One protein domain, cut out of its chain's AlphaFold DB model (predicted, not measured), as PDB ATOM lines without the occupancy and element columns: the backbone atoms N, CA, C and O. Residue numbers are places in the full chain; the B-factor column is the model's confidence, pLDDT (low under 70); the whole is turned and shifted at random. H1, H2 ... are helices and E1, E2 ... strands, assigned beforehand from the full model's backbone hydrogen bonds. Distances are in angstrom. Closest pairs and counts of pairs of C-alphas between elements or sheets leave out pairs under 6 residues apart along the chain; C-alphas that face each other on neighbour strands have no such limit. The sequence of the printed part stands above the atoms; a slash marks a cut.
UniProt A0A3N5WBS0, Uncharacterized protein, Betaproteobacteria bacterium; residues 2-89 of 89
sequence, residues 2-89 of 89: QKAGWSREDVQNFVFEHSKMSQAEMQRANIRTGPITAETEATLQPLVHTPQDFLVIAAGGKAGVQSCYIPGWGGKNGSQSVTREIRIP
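Overview. This is residues 2 to 89 of the 89 residues of an uncharacterized protein of Betaproteobacteria bacterium (UniProt A0A3N5WBS0). With little regular structure, this is a loose chain in which H1 and a small two-stranded antiparallel sheet, E1 and E2, form a row ending in the short helices H2 and H3. A long loop folds back to H4; its residues 60 to 65 and the tail 84 to 89 stick out. The 88 printed residues, mostly helix in their 32 named ones, run H1 E1 H2 H3 E2 H4, with radius of gyration of the C-alphas 17.0 A and spans of 54 by 35 by 22 A.

Along the chain. H1, residues 8 to 18, starts at C-alpha 8 (14.212, 7.015, -30.032) and is 15.6 A long. E1 is 20 to 22, H2 23 to 28, H3 38 to 42, E2 44 to 46, and H4 75 to 78, ending at C-alpha 78 (-0.420, 0.926, -10.530).

Arrangement. E1 and E2 are antiparallel at 143 degrees, with N 21 and O 45 at 3.0 A. H2 and H3 touch, their closest C-alphas, Gln 23 and Thr 40, 4.8 A apart. H4 is apart from H1. Every O i to N i+4 pair is within hydrogen-bond range in H1, H2 and H3; H4 is too short for one.

Size, cuts and confidence. The printed part has no cut. The E2 to H4 link is long, 28 residues. Residue 64 is under pLDDT 70.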
ATOM      1  N   GLN A   2      15.168   5.679 -38.158       70.00
ATOM      2  CA  GLN A   2      16.585   5.915 -38.506       70.00
ATOM      3  C   GLN A   2      16.825   6.533 -39.893       70.00
ATOM      4  O   GLN A   2      17.542   7.517 -39.998       70.00
ATOM      5  N   LYS A   3      16.188   6.015 -40.958       77.94
ATOM      6  CA  LYS A   3      16.335   6.583 -42.316       77.94
ATOM      7  C   LYS A   3      15.840   8.029 -42.443       77.94
ATOM      8  O   LYS A   3      16.267   8.728 -43.347       77.94
ATOM      9  N   ALA A   4      14.933   8.447 -41.562       83.81
ATOM     10  CA  ALA A   4      14.424   9.813 -41.505       83.81
ATOM     11  C   ALA A   4      15.230  10.696 -40.531       83.81
ATOM     12  O   ALA A   4      14.853  11.839 -40.316       83.81
ATOM     13  N   GLY A   5      16.298  10.169 -39.918       89.75
ATOM     14  CA  GLY A   5      17.145  10.896 -38.971       89.75
ATOM     15  C   GLY A   5      16.635  10.937 -37.529       89.75
ATOM     16  O   GLY A   5      17.256  11.589 -36.705       89.75
ATOM     17  N   TRP A   6      15.540  10.241 -37.203       92.06
ATOM     18  CA  TRP A   6      14.967  10.259 -35.851       92.06
ATOM     19  C   TRP A   6      15.546   9.147 -34.981       92.06
ATOM     20  O   TRP A   6      15.439   7.959 -35.326       92.06
ATOM     21  N   SER A   7      16.089   9.534 -33.831       93.00
ATOM     22  CA  SER A   7      16.408   8.632 -32.730       93.00
ATOM     23  C   SER A   7      15.149   8.258 -31.934       93.00
ATOM     24  O   SER A   7      14.050   8.762 -32.173       93.00
ATOM     25  N   ARG A   8      15.292   7.330 -30.981       91.94
ATOM     26  CA  ARG A   8      14.212   7.015 -30.032       91.94
ATOM     27  C   ARG A   8      13.903   8.214 -29.130       91.94
ATOM     28  O   ARG A   8      12.733   8.491 -28.886       91.94
ATOM     29  N   GLU A   9      14.944   8.891 -28.657       95.50
ATOM     30  CA  GLU A   9      14.847  10.031 -27.742       95.50
ATOM     31  C   GLU A   9      14.131  11.208 -28.406       95.50
ATOM     32  O   GLU A   9      13.259  11.810 -27.786       95.50
ATOM     33  N   ASP A  10      14.389  11.457 -29.694       96.06
ATOM     34  CA  ASP A  10      13.678  12.491 -30.458       96.06
ATOM     35  C   ASP A  10      12.172  12.224 -30.489       96.06
ATOM     36  O   ASP A  10      11.369  13.125 -30.261       96.06
ATOM     37  N   VAL A  11      11.770  10.967 -30.718       94.25
ATOM     38  CA  VAL A  11      10.351  10.579 -30.707       94.25
ATOM     39  C   VAL A  11       9.752  10.755 -29.313       94.25
ATOM     40  O   VAL A  11       8.657  11.295 -29.192       94.25
ATOM     41  N   GLN A  12      10.449  10.315 -28.263       95.69
ATOM     42  CA  GLN A  12       9.981  10.454 -26.881       95.69
ATOM     43  C   GLN A  12       9.777  11.924 -26.501       95.69
ATOM     44  O   GLN A  12       8.722  12.271 -25.973       95.69
ATOM     45  N   ASN A  13      10.753  12.784 -26.807       97.19
ATOM     46  CA  ASN A  13      10.683  14.218 -26.532       97.19
ATOM     47  C   ASN A  13       9.554  14.875 -27.324       97.19
ATOM     48  O   ASN A  13       8.722  15.568 -26.742       97.19
ATOM     49  N   PHE A  14       9.457  14.578 -28.624       96.56
ATOM     50  CA  PHE A  14       8.396  15.112 -29.467       96.56
ATOM     51  C   PHE A  14       7.014  14.725 -28.936       96.56
ATOM     52  O   PHE A  14       6.159  15.589 -28.758       96.56
ATOM     53  N   VAL A  15       6.786  13.443 -28.637       95.19
ATOM     54  CA  VAL A  15       5.497  12.996 -28.097       95.19
ATOM     55  C   VAL A  15       5.228  13.661 -26.751       95.19
ATOM     56  O   VAL A  15       4.150  14.210 -26.585       95.19
ATOM     57  N   PHE A  16       6.193  13.705 -25.829       95.88
ATOM     58  CA  PHE A  16       6.029  14.340 -24.517       95.88
ATOM     59  C   PHE A  16       5.636  15.820 -24.598       95.88
ATOM     60  O   PHE A  16       4.744  16.275 -23.880       95.88
ATOM     61  N   GLU A  17       6.269  16.577 -25.492       96.69
ATOM     62  CA  GLU A  17       5.984  18.000 -25.685       96.69
ATOM     63  C   GLU A  17       4.580  18.254 -26.243       96.69
ATOM     64  O   GLU A  17       3.952  19.254 -25.874       96.69
ATOM     65  N   HIS A  18       4.088  17.337 -27.083       95.75
ATOM     66  CA  HIS A  18       2.824  17.464 -27.808       95.75
ATOM     67  C   HIS A  18       1.664  16.676 -27.174       95.75
ATOM     68  O   HIS A  18       0.507  16.921 -27.506       95.75
ATOM     69  N   SER A  19       1.931  15.758 -26.240       93.88
ATOM     70  CA  SER A  19       0.919  14.983 -25.517       93.88
ATOM     71  C   SER A  19       0.631  15.626 -24.162       93.88
ATOM     72  O   SER A  19       1.167  15.227 -23.120       93.88
ATOM     73  N   LYS A  20      -0.213  16.654 -24.179       94.50
ATOM     74  CA  LYS A  20      -0.666  17.354 -22.977       94.50
ATOM     75  C   LYS A  20      -2.184  17.407 -22.949       94.50
ATOM     76  O   LYS A  20      -2.822  17.458 -23.993       94.50
ATOM     77  N   MET A  21      -2.735  17.407 -21.745       94.75
ATOM     78  CA  MET A  21      -4.165  17.540 -21.492       94.75
ATOM     79  C   MET A  21      -4.366  18.603 -20.416       94.75
ATOM     80  O   MET A  21      -3.571  18.695 -19.477       94.75
ATOM     81  N   SER A  22      -5.396  19.430 -20.554       97.44
ATOM     82  CA  SER A  22      -5.740  20.417 -19.530       97.44
ATOM     83  C   SER A  22      -6.202  19.731 -18.241       97.44
ATOM     84  O   SER A  22      -6.760  18.629 -18.255       97.44
ATOM     85  N   GLN A  23      -6.014  20.388 -17.097       97.19
ATOM     86  CA  GLN A  23      -6.580  19.882 -15.845       97.19
ATOM     87  C   GLN A  23      -8.112  19.801 -15.910       97.19
ATOM     88  O   GLN A  23      -8.690  18.874 -15.344       97.19
ATOM     89  N   ALA A  24      -8.763  20.714 -16.633       98.06
ATOM     90  CA  ALA A  24     -10.205  20.705 -16.844       98.06
ATOM     91  C   ALA A  24     -10.690  19.449 -17.583       98.06
ATOM     92  O   ALA A  24     -11.675  18.835 -17.176       98.06
ATOM     93  N   GLU A  25     -10.002  19.015 -18.641       97.06
ATOM     94  CA  GLU A  25     -10.318  17.757 -19.335       97.06
ATOM     95  C   GLU A  25     -10.164  16.542 -18.413       97.06
ATOM     96  O   GLU A  25     -11.034  15.670 -18.393       97.06
ATOM     97  N   MET A  26      -9.118  16.513 -17.582       95.06
ATOM     98  CA  MET A  26      -8.940  15.451 -16.586       95.06
ATOM     99  C   MET A  26     -10.071  15.432 -15.548       95.06
ATOM    100  O   MET A  26     -10.495  14.357 -15.120       95.06
ATOM    101  N   GLN A  27     -10.573  16.603 -15.151       96.69
ATOM    102  CA  GLN A  27     -11.715  16.729 -14.241       96.69
ATOM    103  C   GLN A  27     -13.015  16.248 -14.889       96.69
ATOM    104  O   GLN A  27     -13.740  15.459 -14.287       96.69
ATOM    105  N   ARG A  28     -13.278  16.636 -16.145       97.06
ATOM    106  CA  ARG A  28     -14.428  16.141 -16.929       97.06
ATOM    107  C   ARG A  28     -14.425  14.622 -17.063       97.06
ATOM    108  O   ARG A  28     -15.475  13.994 -16.987       97.06
ATOM    109  N   ALA A  29     -13.244  14.040 -17.253       94.12
ATOM    110  CA  ALA A  29     -13.057  12.601 -17.372       94.12
ATOM    111  C   ALA A  29     -13.074  11.860 -16.020       94.12
ATOM    112  O   ALA A  29     -12.895  10.644 -16.001       94.12
ATOM    113  N   ASN A  30     -13.274  12.558 -14.893       92.62
ATOM    114  CA  ASN A  30     -13.187  12.010 -13.534       92.62
ATOM    115  C   ASN A  30     -11.833  11.351 -13.203       92.62
ATOM    116  O   ASN A  30     -11.740  10.514 -12.307       92.62
ATOM    117  N   ILE A  31     -10.769  11.743 -13.908       89.31
ATOM    118  CA  ILE A  31      -9.389  11.312 -13.638       89.31
ATOM    119  C   ILE A  31      -8.809  12.119 -12.470       89.31
ATOM    120  O   ILE A  31      -8.019  11.608 -11.678       89.31
ATOM    121  N   ARG A  32      -9.211  13.391 -12.351       90.38
ATOM    122  CA  ARG A  32      -8.787  14.314 -11.295       90.38
ATOM    123  C   ARG A  32     -10.006  14.946 -10.637       90.38
ATOM    124  O   ARG A  32     -10.953  15.320 -11.314       90.38
ATOM    125  N   THR A  33      -9.983  15.098  -9.320       95.06
ATOM    126  CA  THR A  33     -11.061  15.772  -8.590       95.06
ATOM    127  C   THR A  33     -10.910  17.295  -8.642       95.06
ATOM    128  O   THR A  33      -9.822  17.833  -8.864       95.06
ATOM    129  N   GLY A  34     -12.017  18.001  -8.412       95.56
ATOM    130  CA  GLY A  34     -12.051  19.459  -8.279       95.56
ATOM    131  C   GLY A  34     -12.919  20.154  -9.332       95.56
ATOM    132  O   GLY A  34     -13.393  19.512 -10.269       95.56
ATOM    133  N   PRO A  35     -13.162  21.463  -9.158       96.88
ATOM    134  CA  PRO A  35     -13.999  22.239 -10.062       96.88
ATOM    135  C   PRO A  35     -13.271  22.559 -11.371       96.88
ATOM    136  O   PRO A  35     -12.061  22.790 -11.378       96.88
ATOM    137  N   ILE A  36     -14.042  22.645 -12.455       98.12
ATOM    138  CA  ILE A  36     -13.576  23.165 -13.744       98.12
ATOM    139  C   ILE A  36     -13.586  24.696 -13.670       98.12
ATOM    140  O   ILE A  36     -14.630  25.297 -13.414       98.12
ATOM    141  N   THR A  37     -12.434  25.326 -13.887       98.31
ATOM    142  CA  THR A  37     -12.248  26.784 -13.857       98.31
ATOM    143  C   THR A  37     -11.434  27.235 -15.071       98.31
ATOM    144  O   THR A  37     -10.796  26.423 -15.736       98.31
ATOM    145  N   ALA A  38     -11.396  28.541 -15.353       98.25
ATOM    146  CA  ALA A  38     -10.546  29.074 -16.424       98.25
ATOM    147  C   ALA A  38      -9.051  28.745 -16.218       98.25
ATOM    148  O   ALA A  38      -8.322  28.531 -17.183       98.25
ATOM    149  N   GLU A  39      -8.601  28.659 -14.962       98.00
ATOM    150  CA  GLU A  39      -7.238  28.241 -14.628       98.00
ATOM    151  C   GLU A  39      -7.001  26.762 -14.968       98.00
ATOM    152  O   GLU A  39      -5.963  26.429 -15.542       98.00
ATOM    153  N   THR A  40      -7.954  25.866 -14.673       97.94
ATOM    154  CA  THR A  40      -7.788  24.437 -14.986       97.94
ATOM    155  C   THR A  40      -7.872  24.147 -16.484       97.94
ATOM    156  O   THR A  40      -7.223  23.208 -16.944       97.94
ATOM    157  N   GLU A  41      -8.579  24.973 -17.260       98.12
ATOM    158  CA  GLU A  41      -8.551  24.944 -18.733       98.12
ATOM    159  C   GLU A  41      -7.182  25.369 -19.284       98.12
ATOM    160  O   GLU A  41      -6.644  24.733 -20.188       98.12
ATOM    161  N   ALA A  42      -6.588  26.427 -18.721       98.00
ATOM    162  CA  ALA A  42      -5.293  26.945 -19.165       98.00
ATOM    163  C   ALA A  42      -4.100  26.088 -18.701       98.00
ATOM    164  O   ALA A  42      -3.023  26.128 -19.301       98.00
ATOM    165  N   THR A  43      -4.267  25.311 -17.628       97.50
ATOM    166  CA  THR A  43      -3.179  24.528 -17.039       97.50
ATOM    167  C   THR A  43      -3.036  23.177 -17.727       97.50
ATOM    168  O   THR A  43      -3.750  22.222 -17.418       97.50
ATOM    169  N   LEU A  44      -2.053  23.074 -18.618       96.75
ATOM    170  CA  LEU A  44      -1.697  21.824 -19.281       96.75
ATOM    171  C   LEU A  44      -0.855  20.921 -18.374       96.75
ATOM    172  O   LEU A  44       0.042  21.370 -17.658       96.75
ATOM    173  N   GLN A  45      -1.133  19.625 -18.423       93.56
ATOM    174  CA  GLN A  45      -0.371  18.580 -17.754       93.56
ATOM    175  C   GLN A  45       0.149  17.588 -18.800       93.56
ATOM    176  O   GLN A  45      -0.601  17.217 -19.710       93.56
ATOM    177  N   PRO A  46       1.417  17.156 -18.701       93.75
ATOM    178  CA  PRO A  46       1.935  16.111 -19.570       93.75
ATOM    179  C   PRO A  46       1.248  14.775 -19.265       93.75
ATOM    180  O   PRO A  46       0.843  14.512 -18.133       93.75
ATOM    181  N   LEU A  47       1.131  13.921 -20.285       89.50
ATOM    182  CA  LEU A  47       0.515  12.598 -20.145       89.50
ATOM    183  C   LEU A  47       1.317  11.649 -19.231       89.50
ATOM    184  O   LEU A  47       0.742  10.791 -18.565       89.50
ATOM    185  N   VAL A  48       2.643  11.797 -19.210       90.06
ATOM    186  CA  VAL A  48       3.588  11.017 -18.392       90.06
ATOM    187  C   VAL A  48       4.532  11.960 -17.636       90.06
ATOM    188  O   VAL A  48       4.545  13.157 -17.912       90.06
ATOM    189  N   HIS A  49       5.322  11.465 -16.677       90.81
ATOM    190  CA  HIS A  49       6.170  12.339 -15.851       90.81
ATOM    191  C   HIS A  49       7.447  12.789 -16.564       90.81
ATOM    192  O   HIS A  49       7.878  13.926 -16.383       90.81
ATOM    193  N   THR A  50       8.048  11.909 -17.366       93.44
ATOM    194  CA  THR A  50       9.234  12.216 -18.178       93.44
ATOM    195  C   THR A  50       9.089  11.623 -19.583       93.44
ATOM    196  O   THR A  50       8.371  10.635 -19.748       93.44
ATOM    197  N   PRO A  51       9.781  12.151 -20.610       95.00
ATOM    198  CA  PRO A  51       9.757  11.563 -21.954       95.00
ATOM    199  C   PRO A  51      10.133  10.072 -21.980       95.00
ATOM    200  O   PRO A  51       9.606   9.298 -22.777       95.00
ATOM    201  N   GLN A  52      11.018   9.644 -21.074       92.44
ATOM    202  CA  GLN A  52      11.502   8.265 -20.976       92.44
ATOM    203  C   GLN A  52      10.438   7.280 -20.476       92.44
ATOM    204  O   GLN A  52      10.620   6.074 -20.636       92.44
ATOM    205  N   ASP A  53       9.323   7.767 -19.925       91.19
ATOM    206  CA  ASP A  53       8.182   6.924 -19.562       91.19
ATOM    207  C   ASP A  53       7.427   6.394 -20.804       91.19
ATOM    208  O   ASP A  53       6.637   5.456 -20.691       91.19
ATOM    209  N   PHE A  54       7.679   6.933 -22.006       91.50
ATOM    210  CA  PHE A  54       7.180   6.351 -23.254       91.50
ATOM    211  C   PHE A  54       8.044   5.176 -23.718       91.50
ATOM    212  O   PHE A  54       9.222   5.338 -24.043       91.50
ATOM    213  N   LEU A  55       7.438   3.999 -23.879       91.25
ATOM    214  CA  LEU A  55       8.092   2.858 -24.518       91.25
ATOM    215  C   LEU A  55       7.936   2.934 -26.044       91.25
ATOM    216  O   LEU A  55       6.894   2.585 -26.595       91.25
ATOM    217  N   VAL A  56       8.990   3.371 -26.737       90.94
ATOM    218  CA  VAL A  56       9.005   3.484 -28.205       90.94
ATOM    219  C   VAL A  56       9.754   2.306 -28.827       90.94
ATOM    220  O   VAL A  56      10.981   2.180 -28.709       90.94
ATOM    221  N   ILE A  57       9.005   1.458 -29.535       87.38
ATOM    222  CA  ILE A  57       9.519   0.273 -30.226       87.38
ATOM    223  C   ILE A  57       9.369   0.473 -31.733       87.38
ATOM    224  O   ILE A  57       8.263   0.580 -32.257       87.38
ATOM    225  N   ALA A  58      10.496   0.481 -32.445       84.62
ATOM    226  CA  ALA A  58      10.494   0.374 -33.897       84.62
ATOM    227  C   ALA A  58      10.361  -1.107 -34.273       84.62
ATOM    228  O   ALA A  58      11.349  -1.840 -34.274       84.62
ATOM    229  N   ALA A  59       9.134  -1.543 -34.549       78.50
ATOM    230  CA  ALA A  59       8.814  -2.901 -34.979       78.50
ATOM    231  C   ALA A  59       8.223  -2.900 -36.397       78.50
ATOM    232  O   ALA A  59       7.688  -1.891 -36.856       78.50
ATOM    233  N   GLY A  60       8.326  -4.034 -37.092       76.69
ATOM    234  CA  GLY A  60       7.817  -4.213 -38.455       76.69
ATOM    235  C   GLY A  60       8.898  -4.586 -39.470       76.69
ATOM    236  O   GLY A  60      10.087  -4.647 -39.161       76.69
ATOM    237  N   GLY A  61       8.468  -4.872 -40.698       74.00
ATOM    238  CA  GLY A  61       9.328  -5.326 -41.791       74.00
ATOM    239  C   GLY A  61       8.956  -4.685 -43.126       74.00
ATOM    240  O   GLY A  61       8.291  -3.655 -43.182       74.00
ATOM    241  N   LYS A  62       9.362  -5.304 -44.238       76.62
ATOM    242  CA  LYS A  62       9.146  -4.757 -45.594       76.62
ATOM    243  C   LYS A  62       7.675  -4.697 -46.034       76.62
ATOM    244  O   LYS A  62       7.388  -4.094 -47.059       76.62
ATOM    245  N   ALA A  63       6.763  -5.313 -45.280       77.31
ATOM    246  CA  ALA A  63       5.341  -5.408 -45.613       77.31
ATOM    247  C   ALA A  63       4.541  -4.110 -45.368       77.31
ATOM    248  O   ALA A  63       3.356  -4.068 -45.679       77.31
ATOM    249  N   GLY A  64       5.166  -3.057 -44.832       66.88
ATOM    250  CA  GLY A  64       4.540  -1.747 -44.650       66.88
ATOM    251  C   GLY A  64       4.825  -1.132 -43.285       66.88
ATOM    252  O   GLY A  64       5.378  -1.775 -42.392       66.88
ATOM    253  N   VAL A  65       4.452   0.141 -43.135       71.12
ATOM    254  CA  VAL A  65       4.535   0.857 -41.859       71.12
ATOM    255  C   VAL A  65       3.256   0.614 -41.064       71.12
ATOM    256  O   VAL A  65       2.165   0.972 -41.495       71.12
ATOM    257  N   GLN A  66       3.389  -0.021 -39.907       78.44
ATOM    258  CA  GLN A  66       2.305  -0.183 -38.944       78.44
ATOM    259  C   GLN A  66       2.696   0.534 -37.657       78.44
ATOM    260  O   GLN A  66       3.871   0.572 -37.290       78.44
ATOM    261  N   SER A  67       1.710   1.119 -36.984       84.50
ATOM    262  CA  SER A  67       1.894   1.719 -35.668       84.50
ATOM    263  C   SER A  67       0.756   1.291 -34.755       84.50
ATOM    264  O   SER A  67      -0.363   1.053 -35.210       84.50
ATOM    265  N   CYS A  68       1.063   1.150 -33.473       88.69
ATOM    266  CA  CYS A  68       0.101   0.830 -32.435       88.69
ATOM    267  C   CYS A  68       0.388   1.733 -31.239       88.69
ATOM    268  O   CYS A  68       1.546   1.917 -30.862       88.69
ATOM    269  N   TYR A  69      -0.670   2.286 -30.658       89.44
ATOM    270  CA  TYR A  69      -0.621   2.951 -29.369       89.44
ATOM    271  C   TYR A  69      -1.261   2.032 -28.331       89.44
ATOM    272  O   TYR A  69      -2.406   1.613 -28.494       89.44
ATOM    273  N   ILE A  70      -0.509   1.727 -27.276       89.00
ATOM    274  CA  ILE A  70      -0.981   0.938 -26.141       89.00
ATOM    275  C   ILE A  70      -0.976   1.873 -24.927       89.00
ATOM    276  O   ILE A  70       0.108   2.241 -24.465       89.00
ATOM    277  N   PRO A  71      -2.145   2.312 -24.430       85.50
ATOM    278  CA  PRO A  71      -2.205   3.201 -23.278       85.50
ATOM    279  C   PRO A  71      -1.757   2.482 -22.002       85.50
ATOM    280  O   PRO A  71      -1.951   1.276 -21.840       85.50
ATOM    281  N   GLY A  72      -1.189   3.246 -21.069       81.38
ATOM    282  CA  GLY A  72      -0.952   2.763 -19.712       81.38
ATOM    283  C   GLY A  72      -2.266   2.516 -18.965       81.38
ATOM    284  O   GLY A  72      -3.278   3.161 -19.236       81.38
ATOM    285  N   TRP A  73      -2.241   1.607 -17.991       83.06
ATOM    286  CA  TRP A  73      -3.387   1.288 -17.136       83.06
ATOM    287  C   TRP A  73      -3.072   1.610 -15.673       83.06
ATOM    288  O   TRP A  73      -2.009   1.257 -15.183       83.06
ATOM    289  N   GLY A  74      -3.971   2.281 -14.948       82.38
ATOM    290  CA  GLY A  74      -3.786   2.543 -13.509       82.38
ATOM    291  C   GLY A  74      -2.633   3.494 -13.139       82.38
ATOM    292  O   GLY A  74      -2.286   3.599 -11.963       82.38
ATOM    293  N   GLY A  75      -2.046   4.194 -14.117       81.56
ATOM    294  CA  GLY A  75      -0.939   5.135 -13.916       81.56
ATOM    295  C   GLY A  75       0.373   4.474 -13.471       81.56
ATOM    296  O   GLY A  75       0.428   3.287 -13.160       81.56
ATOM    297  N   LYS A  76       1.453   5.266 -13.394       81.44
ATOM    298  CA  LYS A  76       2.813   4.773 -13.093       81.44
ATOM    299  C   LYS A  76       2.924   4.028 -11.755       81.44
ATOM    300  O   LYS A  76       3.754   3.136 -11.618       81.44
ATOM    301  N   ASN A  77       2.077   4.356 -10.781       82.56
ATOM    302  CA  ASN A  77       2.072   3.697  -9.472       82.56
ATOM    303  C   ASN A  77       1.288   2.371  -9.458       82.56
ATOM    304  O   ASN A  77       1.462   1.589  -8.530       82.56
ATOM    305  N   GLY A  78       0.427   2.122 -10.453       84.00
ATOM    306  CA  GLY A  78      -0.420   0.926 -10.530       84.00
ATOM    307  C   GLY A  78       0.020  -0.084 -11.591       84.00
ATOM    308  O   GLY A  78      -0.058  -1.288 -11.357       84.00
ATOM    309  N   SER A  79       0.505   0.377 -12.747       85.00
ATOM    310  CA  SER A  79       1.024  -0.486 -13.810       85.00
ATOM    311  C   SER A  79       2.119   0.215 -14.604       85.00
ATOM    312  O   SER A  79       1.992   1.382 -14.974       85.00
ATOM    313  N   GLN A  80       3.193  -0.512 -14.902       84.94
ATOM    314  CA  GLN A  80       4.281  -0.019 -15.738       84.94
ATOM    315  C   GLN A  80       4.619  -1.043 -16.812       84.94
ATOM    316  O   GLN A  80       4.802  -2.230 -16.532       84.94
ATOM    317  N   SER A  81       4.734  -0.565 -18.048       82.81
ATOM    318  CA  SER A  81       5.271  -1.359 -19.144       82.81
ATOM    319  C   SER A  81       6.753  -1.623 -18.898       82.81
ATOM    320  O   SER A  81       7.522  -0.705 -18.625       82.81
ATOM    321  N   VAL A  82       7.164  -2.883 -19.013       83.81
ATOM    322  CA  VAL A  82       8.558  -3.302 -18.832       83.81
ATOM    323  C   VAL A  82       9.025  -4.101 -20.036       83.81
ATOM    324  O   VAL A  82       8.246  -4.814 -20.663       83.81
ATOM    325  N   THR A  83      10.318  -4.014 -20.337       83.75
ATOM    326  CA  THR A  83      10.980  -4.944 -21.259       83.75
ATOM    327  C   THR A  83      11.795  -5.922 -20.427       83.75
ATOM    328  O   THR A  83      12.562  -5.505 -19.560       83.75
ATOM    329  N   ARG A  84      11.619  -7.224 -20.659       86.94
ATOM    330  CA  ARG A  84      12.398  -8.282 -20.008       86.94
ATOM    331  C   ARG A  84      12.938  -9.232 -21.067       86.94
ATOM    332  O   ARG A  84      12.240  -9.546 -22.025       86.94
ATOM    333  N   GLU A  85      14.177  -9.672 -20.885       90.44
ATOM    334  CA  GLU A  85      14.754 -10.750 -21.686       90.44
ATOM    335  C   GLU A  85      13.971 -12.044 -21.414       90.44
ATOM    336  O   GLU A  85      13.752 -12.404 -20.255       90.44
ATOM    337  N   ILE A  86      13.550 -12.740 -22.471       91.12
ATOM    338  CA  ILE A  86      12.970 -14.081 -22.374       91.12
ATOM    339  C   ILE A  86      14.004 -15.058 -22.921       91.12
ATOM    340  O   ILE A  86      14.364 -14.984 -24.095       91.12
ATOM    341  N   ARG A  87      14.476 -15.975 -22.071       92.75
ATOM    342  CA  ARG A  87      15.363 -17.068 -22.479       92.75
ATOM    343  C   ARG A  87      14.530 -18.303 -22.753       92.75
ATOM    344  O   ARG A  87      13.765 -18.736 -21.895       92.75
ATOM    345  N   ILE A  88      14.674 -18.837 -23.955       85.88
ATOM    346  CA  ILE A  88      14.052 -20.093 -24.366       85.88
ATOM    347  C   ILE A  88      15.098 -21.200 -24.123       85.88
ATOM    348  O   ILE A  88      16.266 -20.936 -24.419       85.88
ATOM    349  N   PRO A  89      14.729 -22.356 -23.531       76.62
ATOM    350  CA  PRO A  89      15.643 -23.485 -23.328       76.62
ATOM    351  C   PRO A  89      16.292 -23.991 -24.617       76.62
ATOM    352  O   PRO A  89      15.614 -23.949 -25.670       76.62
TER     353      PRO A  89